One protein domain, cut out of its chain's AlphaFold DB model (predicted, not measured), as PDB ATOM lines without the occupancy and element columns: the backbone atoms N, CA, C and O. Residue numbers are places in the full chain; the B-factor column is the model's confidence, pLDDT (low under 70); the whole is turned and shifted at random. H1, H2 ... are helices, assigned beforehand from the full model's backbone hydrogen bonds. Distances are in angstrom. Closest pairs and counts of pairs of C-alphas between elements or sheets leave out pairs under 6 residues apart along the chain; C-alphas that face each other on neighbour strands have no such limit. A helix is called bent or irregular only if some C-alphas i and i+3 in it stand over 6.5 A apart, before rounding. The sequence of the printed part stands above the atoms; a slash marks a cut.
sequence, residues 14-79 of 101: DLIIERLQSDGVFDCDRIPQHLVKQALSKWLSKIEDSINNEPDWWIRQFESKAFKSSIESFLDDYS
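What this domain is: This is residues 14 to 79 of the 101 residues of an uncharacterized protein of Planktothrix paucivesiculata PCC 9631 (UniProt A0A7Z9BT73). The long helix H3 is the bar of an open, extended chain of helices: H1 and H2 make a small head at its first end, and beyond its other end the short H4 turns a corner into H5, an arm whose residues 69 to 79 stick out free. The printed part has 66 residues with five named helices, in the order H1, H2, H3, H4, H5, and no named strand; the class is all helix. The whole is extended, with a radius of gyration of the C-alphas of 17.5 A, and it spans 55 by 25 by 16 A.

How they stand to each other: H3, residues 33 to 53, is the longest helix. H1, residues 14 to 22, touches H3 through residues 33 to 37 of H3 alone; the closest C-alphas are those of Ile 17 and Lys 37, 6.7 A apart. H1 and H3 run opposite ways at a steep tilt of 65 degrees. H2, residues 25 to 30, and H1 touch only at the corner by their link, about perpendicular at 86 degrees, with the C-alphas of Gln 21 and Asp 29 closest at 4.1 A. H2 and H3 are close but not clearly touching, with the C-alphas of Cys 28 and Val 36 closest at 6.8 A. They run opposite ways at a shallow tilt of 26 degrees. At the other end of H3, H4, residues 55 to 61, is close to it but not clearly touching; the closest C-alphas are those of Ile 51 and Trp 58, 6.2 A apart. Their lines are only just about perpendicular, at 72 degrees. H5, residues 64 to 79, is close to H4 but not clearly touching, with the C-alphas of Ile 59 and Phe 67 closest at 7.7 A. H4 and H5 run opposite ways at a steep tilt of 67 degrees. H3 and H5 are apart, and so are H1 and H5. In H1, H3, H4 and H5 every O i to N i+4 pair is within hydrogen-bond range; in H2 it is 0 of 2, with 2 of 3 O i to N i+3 pairs within range.

Where its parts are: H3, residues 33 to 53, measures 30.2 A and begins at C-alpha 33, (-17.372, -1.485, -1.270). H5, residues 64 to 79, measures 22.6 A and ends at C-alpha 79, (-3.974, 47.161, 5.094). H1, residues 14 to 22, measures 12.1 A and begins at C-alpha 14, (-16.809, 5.977, 3.685). H2, residues 25 to 30, and H4, residues 55 to 61, each measure 10.0 A. H2 is irregular: C-alphas 26 and 29 are 8.3 A apart.

The domain as a whole: The two C-alphas farthest apart are those of Arg 30 and Ser 79, 55.5 A. The printed part has no cut, and the four links between helices are tight. Residues 41 to 46, which belong to H3, stand free. The mean pLDDT of the printed part is 89.1; residues 78 to 79 are under 70.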
ATOM      1  N   ASP A  14     -15.725   6.947   3.554       89.81
ATOM      2  CA  ASP A  14     -16.809   5.977   3.685       89.81
ATOM      3  C   ASP A  14     -18.158   6.607   3.294       89.81
ATOM      4  O   ASP A  14     -18.901   5.981   2.537       89.81
ATOM      5  N   LEU A  15     -18.413   7.874   3.653       92.62
ATOM      6  CA  LEU A  15     -19.583   8.631   3.178       92.62
ATOM      7  C   LEU A  15     -19.587   8.816   1.653       92.62
ATOM      8  O   LEU A  15     -20.634   8.719   1.009       92.62
ATOM      9  N   ILE A  16     -18.429   9.099   1.049       93.44
ATOM     10  CA  ILE A  16     -18.331   9.254  -0.409       93.44
ATOM     11  C   ILE A  16     -18.661   7.934  -1.099       93.44
ATOM     12  O   ILE A  16     -19.427   7.928  -2.060       93.44
ATOM     13  N   ILE A  17     -18.117   6.819  -0.611       93.75
ATOM     14  CA  ILE A  17     -18.414   5.499  -1.169       93.75
ATOM     15  C   ILE A  17     -19.900   5.179  -1.013       93.75
ATOM     16  O   ILE A  17     -20.517   4.754  -1.986       93.75
ATOM     17  N   GLU A  18     -20.487   5.427   0.160       94.38
ATOM     18  CA  GLU A  18     -21.919   5.219   0.395       94.38
ATOM     19  C   GLU A  18     -22.765   5.968  -0.639       94.38
ATOM     20  O   GLU A  18     -23.664   5.376  -1.238       94.38
ATOM     21  N   ARG A  19     -22.445   7.238  -0.914       95.44
ATOM     22  CA  ARG A  19     -23.148   8.034  -1.931       95.44
ATOM     23  C   ARG A  19     -22.933   7.507  -3.343       95.44
ATOM     24  O   ARG A  19     -23.903   7.328  -4.067       95.44
ATOM     25  N   LEU A  20     -21.691   7.195  -3.721       95.00
ATOM     26  CA  LEU A  20     -21.383   6.636  -5.043       95.00
ATOM     27  C   LEU A  20     -22.178   5.353  -5.313       95.00
ATOM     28  O   LEU A  20     -22.677   5.157  -6.419       95.00
ATOM     29  N   GLN A  21     -22.303   4.490  -4.306       94.69
ATOM     30  CA  GLN A  21     -23.027   3.229  -4.424       94.69
ATOM     31  C   GLN A  21     -24.546   3.410  -4.343       94.69
ATOM     32  O   GLN A  21     -25.261   2.751  -5.088       94.69
ATOM     33  N   SER A  22     -25.042   4.311  -3.491       95.56
ATOM     34  CA  SER A  22     -26.483   4.587  -3.366       95.56
ATOM     35  C   SER A  22     -27.061   5.225  -4.627       95.56
ATOM     36  O   SER A  22     -28.164   4.877  -5.044       95.56
ATOM     37  N   ASP A  23     -26.292   6.107  -5.265       94.88
ATOM     38  CA  ASP A  23     -26.704   6.830  -6.468       94.88
ATOM     39  C   ASP A  23     -26.368   6.065  -7.768       94.88
ATOM     40  O   ASP A  23     -26.672   6.541  -8.862       94.88
ATOM     41  N   GLY A  24     -25.733   4.886  -7.676       91.94
ATOM     42  CA  GLY A  24     -25.331   4.083  -8.841       91.94
ATOM     43  C   GLY A  24     -24.321   4.786  -9.755       91.94
ATOM     44  O   GLY A  24     -24.273   4.543 -10.963       91.94
ATOM     45  N   VAL A  25     -23.518   5.695  -9.200       93.75
ATOM     46  CA  VAL A  25     -22.550   6.489  -9.958       93.75
ATOM     47  C   VAL A  25     -21.477   5.559 -10.518       93.75
ATOM     48  O   VAL A  25     -20.866   4.799  -9.775       93.75
ATOM     49  N   PHE A  26     -21.246   5.615 -11.833       91.38
ATOM     50  CA  PHE A  26     -20.284   4.752 -12.539       91.38
ATOM     51  C   PHE A  26     -20.458   3.247 -12.253       91.38
ATOM     52  O   PHE A  26     -19.468   2.519 -12.171       91.38
ATOM     53  N   ASP A  27     -21.699   2.784 -12.074       94.25
ATOM     54  CA  ASP A  27     -22.030   1.392 -11.726       94.25
ATOM     55  C   ASP A  27     -21.409   0.913 -10.392       94.25
ATOM     56  O   ASP A  27     -21.223  -0.289 -10.164       94.25
ATOM     57  N   CYS A  28     -21.064   1.835  -9.480       94.81
ATOM     58  CA  CYS A  28     -20.487   1.497  -8.178       94.81
ATOM     59  C   CYS A  28     -21.437   0.687  -7.276       94.81
ATOM     60  O   CYS A  28     -20.955  -0.036  -6.401       94.81
ATOM     61  N   ASP A  29     -22.752   0.742  -7.507       95.81
ATOM     62  CA  ASP A  29     -23.777  -0.065  -6.823       95.81
ATOM     63  C   ASP A  29     -23.549  -1.577  -6.989       95.81
ATOM     64  O   ASP A  29     -23.921  -2.375  -6.128       95.81
ATOM     65  N   ARG A  30     -22.884  -1.982  -8.078       96.31
ATOM     66  CA  ARG A  30     -22.599  -3.389  -8.407       96.31
ATOM     67  C   ARG A  30     -21.216  -3.849  -7.968       96.31
ATOM     68  O   ARG A  30     -20.878  -5.023  -8.129       96.31
ATOM     69  N   ILE A  31     -20.395  -2.939  -7.455       95.31
ATOM     70  CA  ILE A  31     -19.001  -3.200  -7.109       95.31
ATOM     71  C   ILE A  31     -18.893  -3.361  -5.587       95.31
ATOM     72  O   ILE A  31     -19.431  -2.543  -4.847       95.31
ATOM     73  N   PRO A  32     -18.168  -4.370  -5.072       95.88
ATOM     74  CA  PRO A  32     -17.895  -4.478  -3.643       95.88
ATOM     75  C   PRO A  32     -17.260  -3.206  -3.062       95.88
ATOM     76  O   PRO A  32     -16.270  -2.700  -3.592       95.88
ATOM     77  N   GLN A  33     -17.772  -2.745  -1.916       93.06
ATOM     78  CA  GLN A  33     -17.372  -1.485  -1.270       93.06
ATOM     79  C   GLN A  33     -15.849  -1.337  -1.097       93.06
ATOM     80  O   GLN A  33     -15.288  -0.274  -1.350       93.06
ATOM     81  N   HIS A  34     -15.147  -2.413  -0.723       93.69
ATOM     82  CA  HIS A  34     -13.690  -2.387  -0.546       93.69
ATOM     83  C   HIS A  34     -12.919  -2.122  -1.854       93.69
ATOM     84  O   HIS A  34     -11.862  -1.493  -1.822       93.69
ATOM     85  N   LEU A  35     -13.444  -2.561  -3.004       95.38
ATOM     86  CA  LEU A  35     -12.851  -2.282  -4.314       95.38
ATOM     87  C   LEU A  35     -13.127  -0.842  -4.744       95.38
ATOM     88  O   LEU A  35     -12.223  -0.186  -5.259       95.38
ATOM     89  N   VAL A  36     -14.333  -0.329  -4.472       95.12
ATOM     90  CA  VAL A  36     -14.663   1.091  -4.681       95.12
ATOM     91  C   VAL A  36     -13.738   1.969  -3.841       95.12
ATOM     92  O   VAL A  36     -13.134   2.897  -4.373       95.12
ATOM     93  N   LYS A  37     -13.520   1.617  -2.566       93.44
ATOM     94  CA  LYS A  37     -12.564   2.294  -1.679       93.44
ATOM     95  C   LYS A  37     -11.160   2.323  -2.268       93.44
ATOM     96  O   LYS A  37     -10.552   3.383  -2.362       93.44
ATOM     97  N   GLN A  38     -10.655   1.173  -2.715       93.19
ATOM     98  CA  GLN A  38      -9.318   1.083  -3.298       93.19
ATOM     99  C   GLN A  38      -9.183   1.919  -4.581       93.19
ATOM    100  O   GLN A  38      -8.146   2.551  -4.798       93.19
ATOM    101  N   ALA A  39     -10.207   1.922  -5.436       92.62
ATOM    102  CA  ALA A  39     -10.232   2.728  -6.652       92.62
ATOM    103  C   ALA A  39     -10.271   4.229  -6.331       92.62
ATOM    104  O   ALA A  39      -9.476   4.988  -6.887       92.62
ATOM    105  N   LEU A  40     -11.128   4.632  -5.390       92.25
ATOM    106  CA  LEU A  40     -11.266   6.011  -4.935       92.25
ATOM    107  C   LEU A  40      -9.956   6.536  -4.341       92.25
ATOM    108  O   LEU A  40      -9.500   7.599  -4.747       92.25
ATOM    109  N   SER A  41      -9.293   5.772  -3.468       90.25
ATOM    110  CA  SER A  41      -7.992   6.163  -2.910       90.25
ATOM    111  C   SER A  41      -6.941   6.385  -3.998       90.25
ATOM    112  O   SER A  41      -6.258   7.402  -3.989       90.25
ATOM    113  N   LYS A  42      -6.840   5.481  -4.984       90.88
ATOM    114  CA  LYS A  42      -5.902   5.647  -6.109       90.88
ATOM    115  C   LYS A  42      -6.222   6.870  -6.962       90.88
ATOM    116  O   LYS A  42      -5.310   7.502  -7.487       90.88
ATOM    117  N   TRP A  43      -7.503   7.158  -7.165       92.19
ATOM    118  CA  TRP A  43      -7.936   8.315  -7.937       92.19
ATOM    119  C   TRP A  43      -7.634   9.626  -7.203       92.19
ATOM    120  O   TRP A  43      -7.056  10.521  -7.811       92.19
ATOM    121  N   LEU A  44      -7.915   9.702  -5.898       90.62
ATOM    122  CA  LEU A  44      -7.582  10.859  -5.062       90.62
ATOM    123  C   LEU A  44      -6.076  11.145  -5.051       90.62
ATOM    124  O   LEU A  44      -5.691  12.291  -5.256       90.62
ATOM    125  N   SER A  45      -5.222  10.121  -4.927       88.31
ATOM    126  CA  SER A  45      -3.764  10.311  -5.012       88.31
ATOM    127  C   SER A  45      -3.327  10.910  -6.352       88.31
ATOM    128  O   SER A  45      -2.449  11.760  -6.388       88.31
ATOM    129  N   LYS A  46      -3.969  10.538  -7.469       91.94
ATOM    130  CA  LYS A  46      -3.662  11.144  -8.776       91.94
ATOM    131  C   LYS A  46      -4.103  12.601  -8.879       91.94
ATOM    132  O   LYS A  46      -3.473  13.367  -9.603       91.94
ATOM    133  N   ILE A  47      -5.198  12.971  -8.214       90.56
ATOM    134  CA  ILE A  47      -5.622  14.373  -8.135       90.56
ATOM    135  C   ILE A  47      -4.591  15.167  -7.346       90.56
ATOM    136  O   ILE A  47      -4.152  16.205  -7.826       90.56
ATOM    137  N   GLU A  48      -4.172  14.661  -6.187       89.94
ATOM    138  CA  GLU A  48      -3.121  15.278  -5.379       89.94
ATOM    139  C   GLU A  48      -1.834  15.473  -6.194       89.94
ATOM    140  O   GLU A  48      -1.324  16.590  -6.278       89.94
ATOM    141  N   ASP A  49      -1.370  14.431  -6.890       91.25
ATOM    142  CA  ASP A  49      -0.212  14.519  -7.784       91.25
ATOM    143  C   ASP A  49      -0.412  15.582  -8.880       91.25
ATOM    144  O   ASP A  49       0.499  16.348  -9.189       91.25
ATOM    145  N   SER A  50      -1.604  15.657  -9.478       92.19
ATOM    146  CA  SER A  50      -1.917  16.642 -10.519       92.19
ATOM    147  C   SER A  50      -1.930  18.075  -9.984       92.19
ATOM    148  O   SER A  50      -1.408  18.966 -10.654       92.19
ATOM    149  N   ILE A  51      -2.476  18.296  -8.785       91.81
ATOM    150  CA  ILE A  51      -2.460  19.599  -8.106       91.81
ATOM    151  C   ILE A  51      -1.021  20.021  -7.817       91.81
ATOM    152  O   ILE A  51      -0.653  21.159  -8.091       91.81
ATOM    153  N   ASN A  52      -0.195  19.102  -7.318       90.62
ATOM    154  CA  ASN A  52       1.202  19.385  -6.997       90.62
ATOM    155  C   ASN A  52       2.054  19.670  -8.245       90.62
ATOM    156  O   ASN A  52       3.002  20.450  -8.167       90.62
ATOM    157  N   ASN A  53       1.719  19.069  -9.390       95.06
ATOM    158  CA  ASN A  53       2.435  19.288 -10.648       95.06
ATOM    159  C   ASN A  53       2.042  20.598 -11.349       95.06
ATOM    160  O   ASN A  53       2.913  21.277 -11.888       95.06
ATOM    161  N   GLU A  54       0.755  20.960 -11.357       93.69
ATOM    162  CA  GLU A  54       0.245  22.160 -12.041       93.69
ATOM    163  C   GLU A  54      -0.694  22.991 -11.137       93.69
ATOM    164  O   GLU A  54      -1.884  23.150 -11.440       93.69
ATOM    165  N   PRO A  55      -0.184  23.560 -10.029       88.81
ATOM    166  CA  PRO A  55      -1.019  24.230  -9.031       88.81
ATOM    167  C   PRO A  55      -1.748  25.459  -9.592       88.81
ATOM    168  O   PRO A  55      -2.934  25.656  -9.323       88.81
ATOM    169  N   ASP A  56      -1.085  26.258 -10.434       89.00
ATOM    170  CA  ASP A  56      -1.679  27.452 -11.050       89.00
ATOM    171  C   ASP A  56      -2.876  27.119 -11.943       89.00
ATOM    172  O   ASP A  56      -3.843  27.884 -12.017       89.00
ATOM    173  N   TRP A  57      -2.812  25.986 -12.647       91.62
ATOM    174  CA  TRP A  57      -3.905  25.531 -13.492       91.62
ATOM    175  C   TRP A  57      -5.113  25.164 -12.632       91.62
ATOM    176  O   TRP A  57      -6.206  25.678 -12.877       91.62
ATOM    177  N   TRP A  58      -4.912  24.369 -11.576       91.06
ATOM    178  CA  TRP A  58      -5.980  23.959 -10.662       91.06
ATOM    179  C   TRP A  58      -6.654  25.145  -9.973       91.06
ATOM    180  O   TRP A  58      -7.881  25.223  -9.985       91.06
ATOM    181  N   ILE A  59      -5.880  26.115  -9.475       88.12
ATOM    182  CA  ILE A  59      -6.416  27.345  -8.865       88.12
ATOM    183  C   ILE A  59      -7.256  28.143  -9.869       88.12
ATOM    184  O   ILE A  59      -8.281  28.719  -9.513       88.12
ATOM    185  N   ARG A  60      -6.852  28.189 -11.146       86.69
ATOM    186  CA  ARG A  60      -7.620  28.888 -12.192       86.69
ATOM    187  C   ARG A  60      -8.914  28.160 -12.557       86.69
ATOM    188  O   ARG A  60      -9.888  28.833 -12.903       86.69
ATOM    189  N   GLN A  61      -8.927  26.828 -12.506       88.69
ATOM    190  CA  GLN A  61     -10.079  26.012 -12.900       88.69
ATOM    191  C   GLN A  61     -11.103  25.815 -11.781       88.69
ATOM    192  O   GLN A  61     -12.303  25.823 -12.050       88.69
ATOM    193  N   PHE A  62     -10.658  25.647 -10.539       85.50
ATOM    194  CA  PHE A  62     -11.524  25.322  -9.414       85.50
ATOM    195  C   PHE A  62     -11.672  26.526  -8.483       85.50
ATOM    196  O   PHE A  62     -10.697  27.011  -7.920       85.50
ATOM    197  N   GLU A  63     -12.903  27.029  -8.352       79.06
ATOM    198  CA  GLU A  63     -13.264  28.119  -7.431       79.06
ATOM    199  C   GLU A  63     -12.402  29.398  -7.522       79.06
ATOM    200  O   GLU A  63     -12.324  30.183  -6.578       79.06
ATOM    201  N   SER A  64     -11.822  29.688  -8.692       83.50
ATOM    202  CA  SER A  64     -10.908  30.824  -8.906       83.50
ATOM    203  C   SER A  64     -11.461  32.187  -8.473       83.50
ATOM    204  O   SER A  64     -10.711  33.049  -8.016       83.50
ATOM    205  N   LYS A  65     -12.783  32.388  -8.573       81.88
ATOM    206  CA  LYS A  65     -13.460  33.593  -8.066       81.88
ATOM    207  C   LYS A  65     -13.443  33.672  -6.539       81.88
ATOM    208  O   LYS A  65     -13.109  34.723  -6.010       81.88
ATOM    209  N   ALA A  66     -13.785  32.581  -5.854       84.06
ATOM    210  CA  ALA A  66     -13.801  32.536  -4.394       84.06
ATOM    211  C   ALA A  66     -12.384  32.679  -3.826       84.06
ATOM    212  O   ALA A  66     -12.169  33.434  -2.879       84.06
ATOM    213  N   PHE A  67     -11.401  32.040  -4.467       84.38
ATOM    214  CA  PHE A  67      -9.991  32.211  -4.127       84.38
ATOM    215  C   PHE A  67      -9.543  33.671  -4.275       84.38
ATOM    216  O   PHE A  67      -8.973  34.241  -3.346       84.38
ATOM    217  N   LYS A  68      -9.861  34.310  -5.410       84.94
ATOM    218  CA  LYS A  68      -9.533  35.719  -5.644       84.94
ATOM    219  C   LYS A  68     -10.160  36.641  -4.592       84.94
ATOM    220  O   LYS A  68      -9.449  37.465  -4.030       84.94
ATOM    221  N   SER A  69     -11.448  36.473  -4.295       85.56
ATOM    222  CA  SER A  69     -12.126  37.271  -3.265       85.56
ATOM    223  C   SER A  69     -11.553  37.043  -1.864       85.56
ATOM    224  O   SER A  69     -11.494  37.978  -1.076       85.56
ATOM    225  N   SER A  70     -11.082  35.829  -1.560       84.94
ATOM    226  CA  SER A  70     -10.410  35.549  -0.287       84.94
ATOM    227  C   SER A  70      -9.096  36.328  -0.169       84.94
ATOM    228  O   SER A  70      -8.842  36.929   0.867       84.94
ATOM    229  N   ILE A  71      -8.287  36.385  -1.237       84.31
ATOM    230  CA  ILE A  71      -7.057  37.197  -1.265       84.31
ATOM    231  C   ILE A  71      -7.366  38.682  -1.063       84.31
ATOM    232  O   ILE A  71      -6.682  39.330  -0.278       84.31
ATOM    233  N   GLU A  72      -8.365  39.218  -1.767       84.81
ATOM    234  CA  GLU A  72      -8.769  40.625  -1.639       84.81
ATOM    235  C   GLU A  72      -9.160  40.950  -0.188       84.81
ATOM    236  O   GLU A  72      -8.627  41.899   0.378       84.81
ATOM    237  N   SER A  73      -9.959  40.090   0.453       79.44
ATOM    238  CA  SER A  73     -10.306  40.229   1.875       79.44
ATOM    239  C   SER A  73      -9.078  40.220   2.790       79.44
ATOM    240  O   SER A  73      -8.973  41.067   3.668       79.44
ATOM    241  N   PHE A  74      -8.131  39.295   2.592       81.06
ATOM    242  CA  PHE A  74      -6.919  39.240   3.421       81.06
ATOM    243  C   PHE A  74      -6.038  40.483   3.266       81.06
ATOM    244  O   PHE A  74      -5.380  40.894   4.219       81.06
ATOM    245  N   LEU A  75      -5.977  41.055   2.062       79.75
ATOM    246  CA  LEU A  75      -5.205  42.270   1.803       79.75
ATOM    247  C   LEU A  75      -5.865  43.501   2.421       79.75
ATOM    248  O   LEU A  75      -5.150  44.350   2.952       79.75
ATOM    249  N   ASP A  76      -7.195  43.578   2.382       73.50
ATOM    250  CA  ASP A  76      -7.948  44.632   3.058       73.50
ATOM    251  C   ASP A  76      -7.682  44.583   4.572       73.50
ATOM    252  O   ASP A  76      -7.273  45.596   5.141       73.50
ATOM    253  N   ASP A  77      -7.757  43.401   5.193       71.12
ATOM    254  CA  ASP A  77      -7.438  43.203   6.616       71.12
ATOM    255  C   ASP A  77      -5.977  43.583   6.940       71.12
ATOM    256  O   ASP A  77      -5.704  44.313   7.892       71.12
ATOM    257  N   TYR A  78      -5.016  43.167   6.103       66.56
ATOM    258  CA  TYR A  78      -3.598  43.517   6.271       66.56
ATOM    259  C   TYR A  78      -3.340  45.029   6.149       66.56
ATOM    260  O   TYR A  78      -2.478  45.587   6.832       66.56
ATOM    261  N   SER A  79      -4.082  45.713   5.275       61.88
ATOM    262  CA  SER A  79      -3.974  47.161   5.094       61.88
ATOM    263  C   SER A  79      -4.514  47.943   6.295       61.88
ATOM    264  O   SER A  79      -3.965  48.992   6.627       61.88
TER     265      SER A  79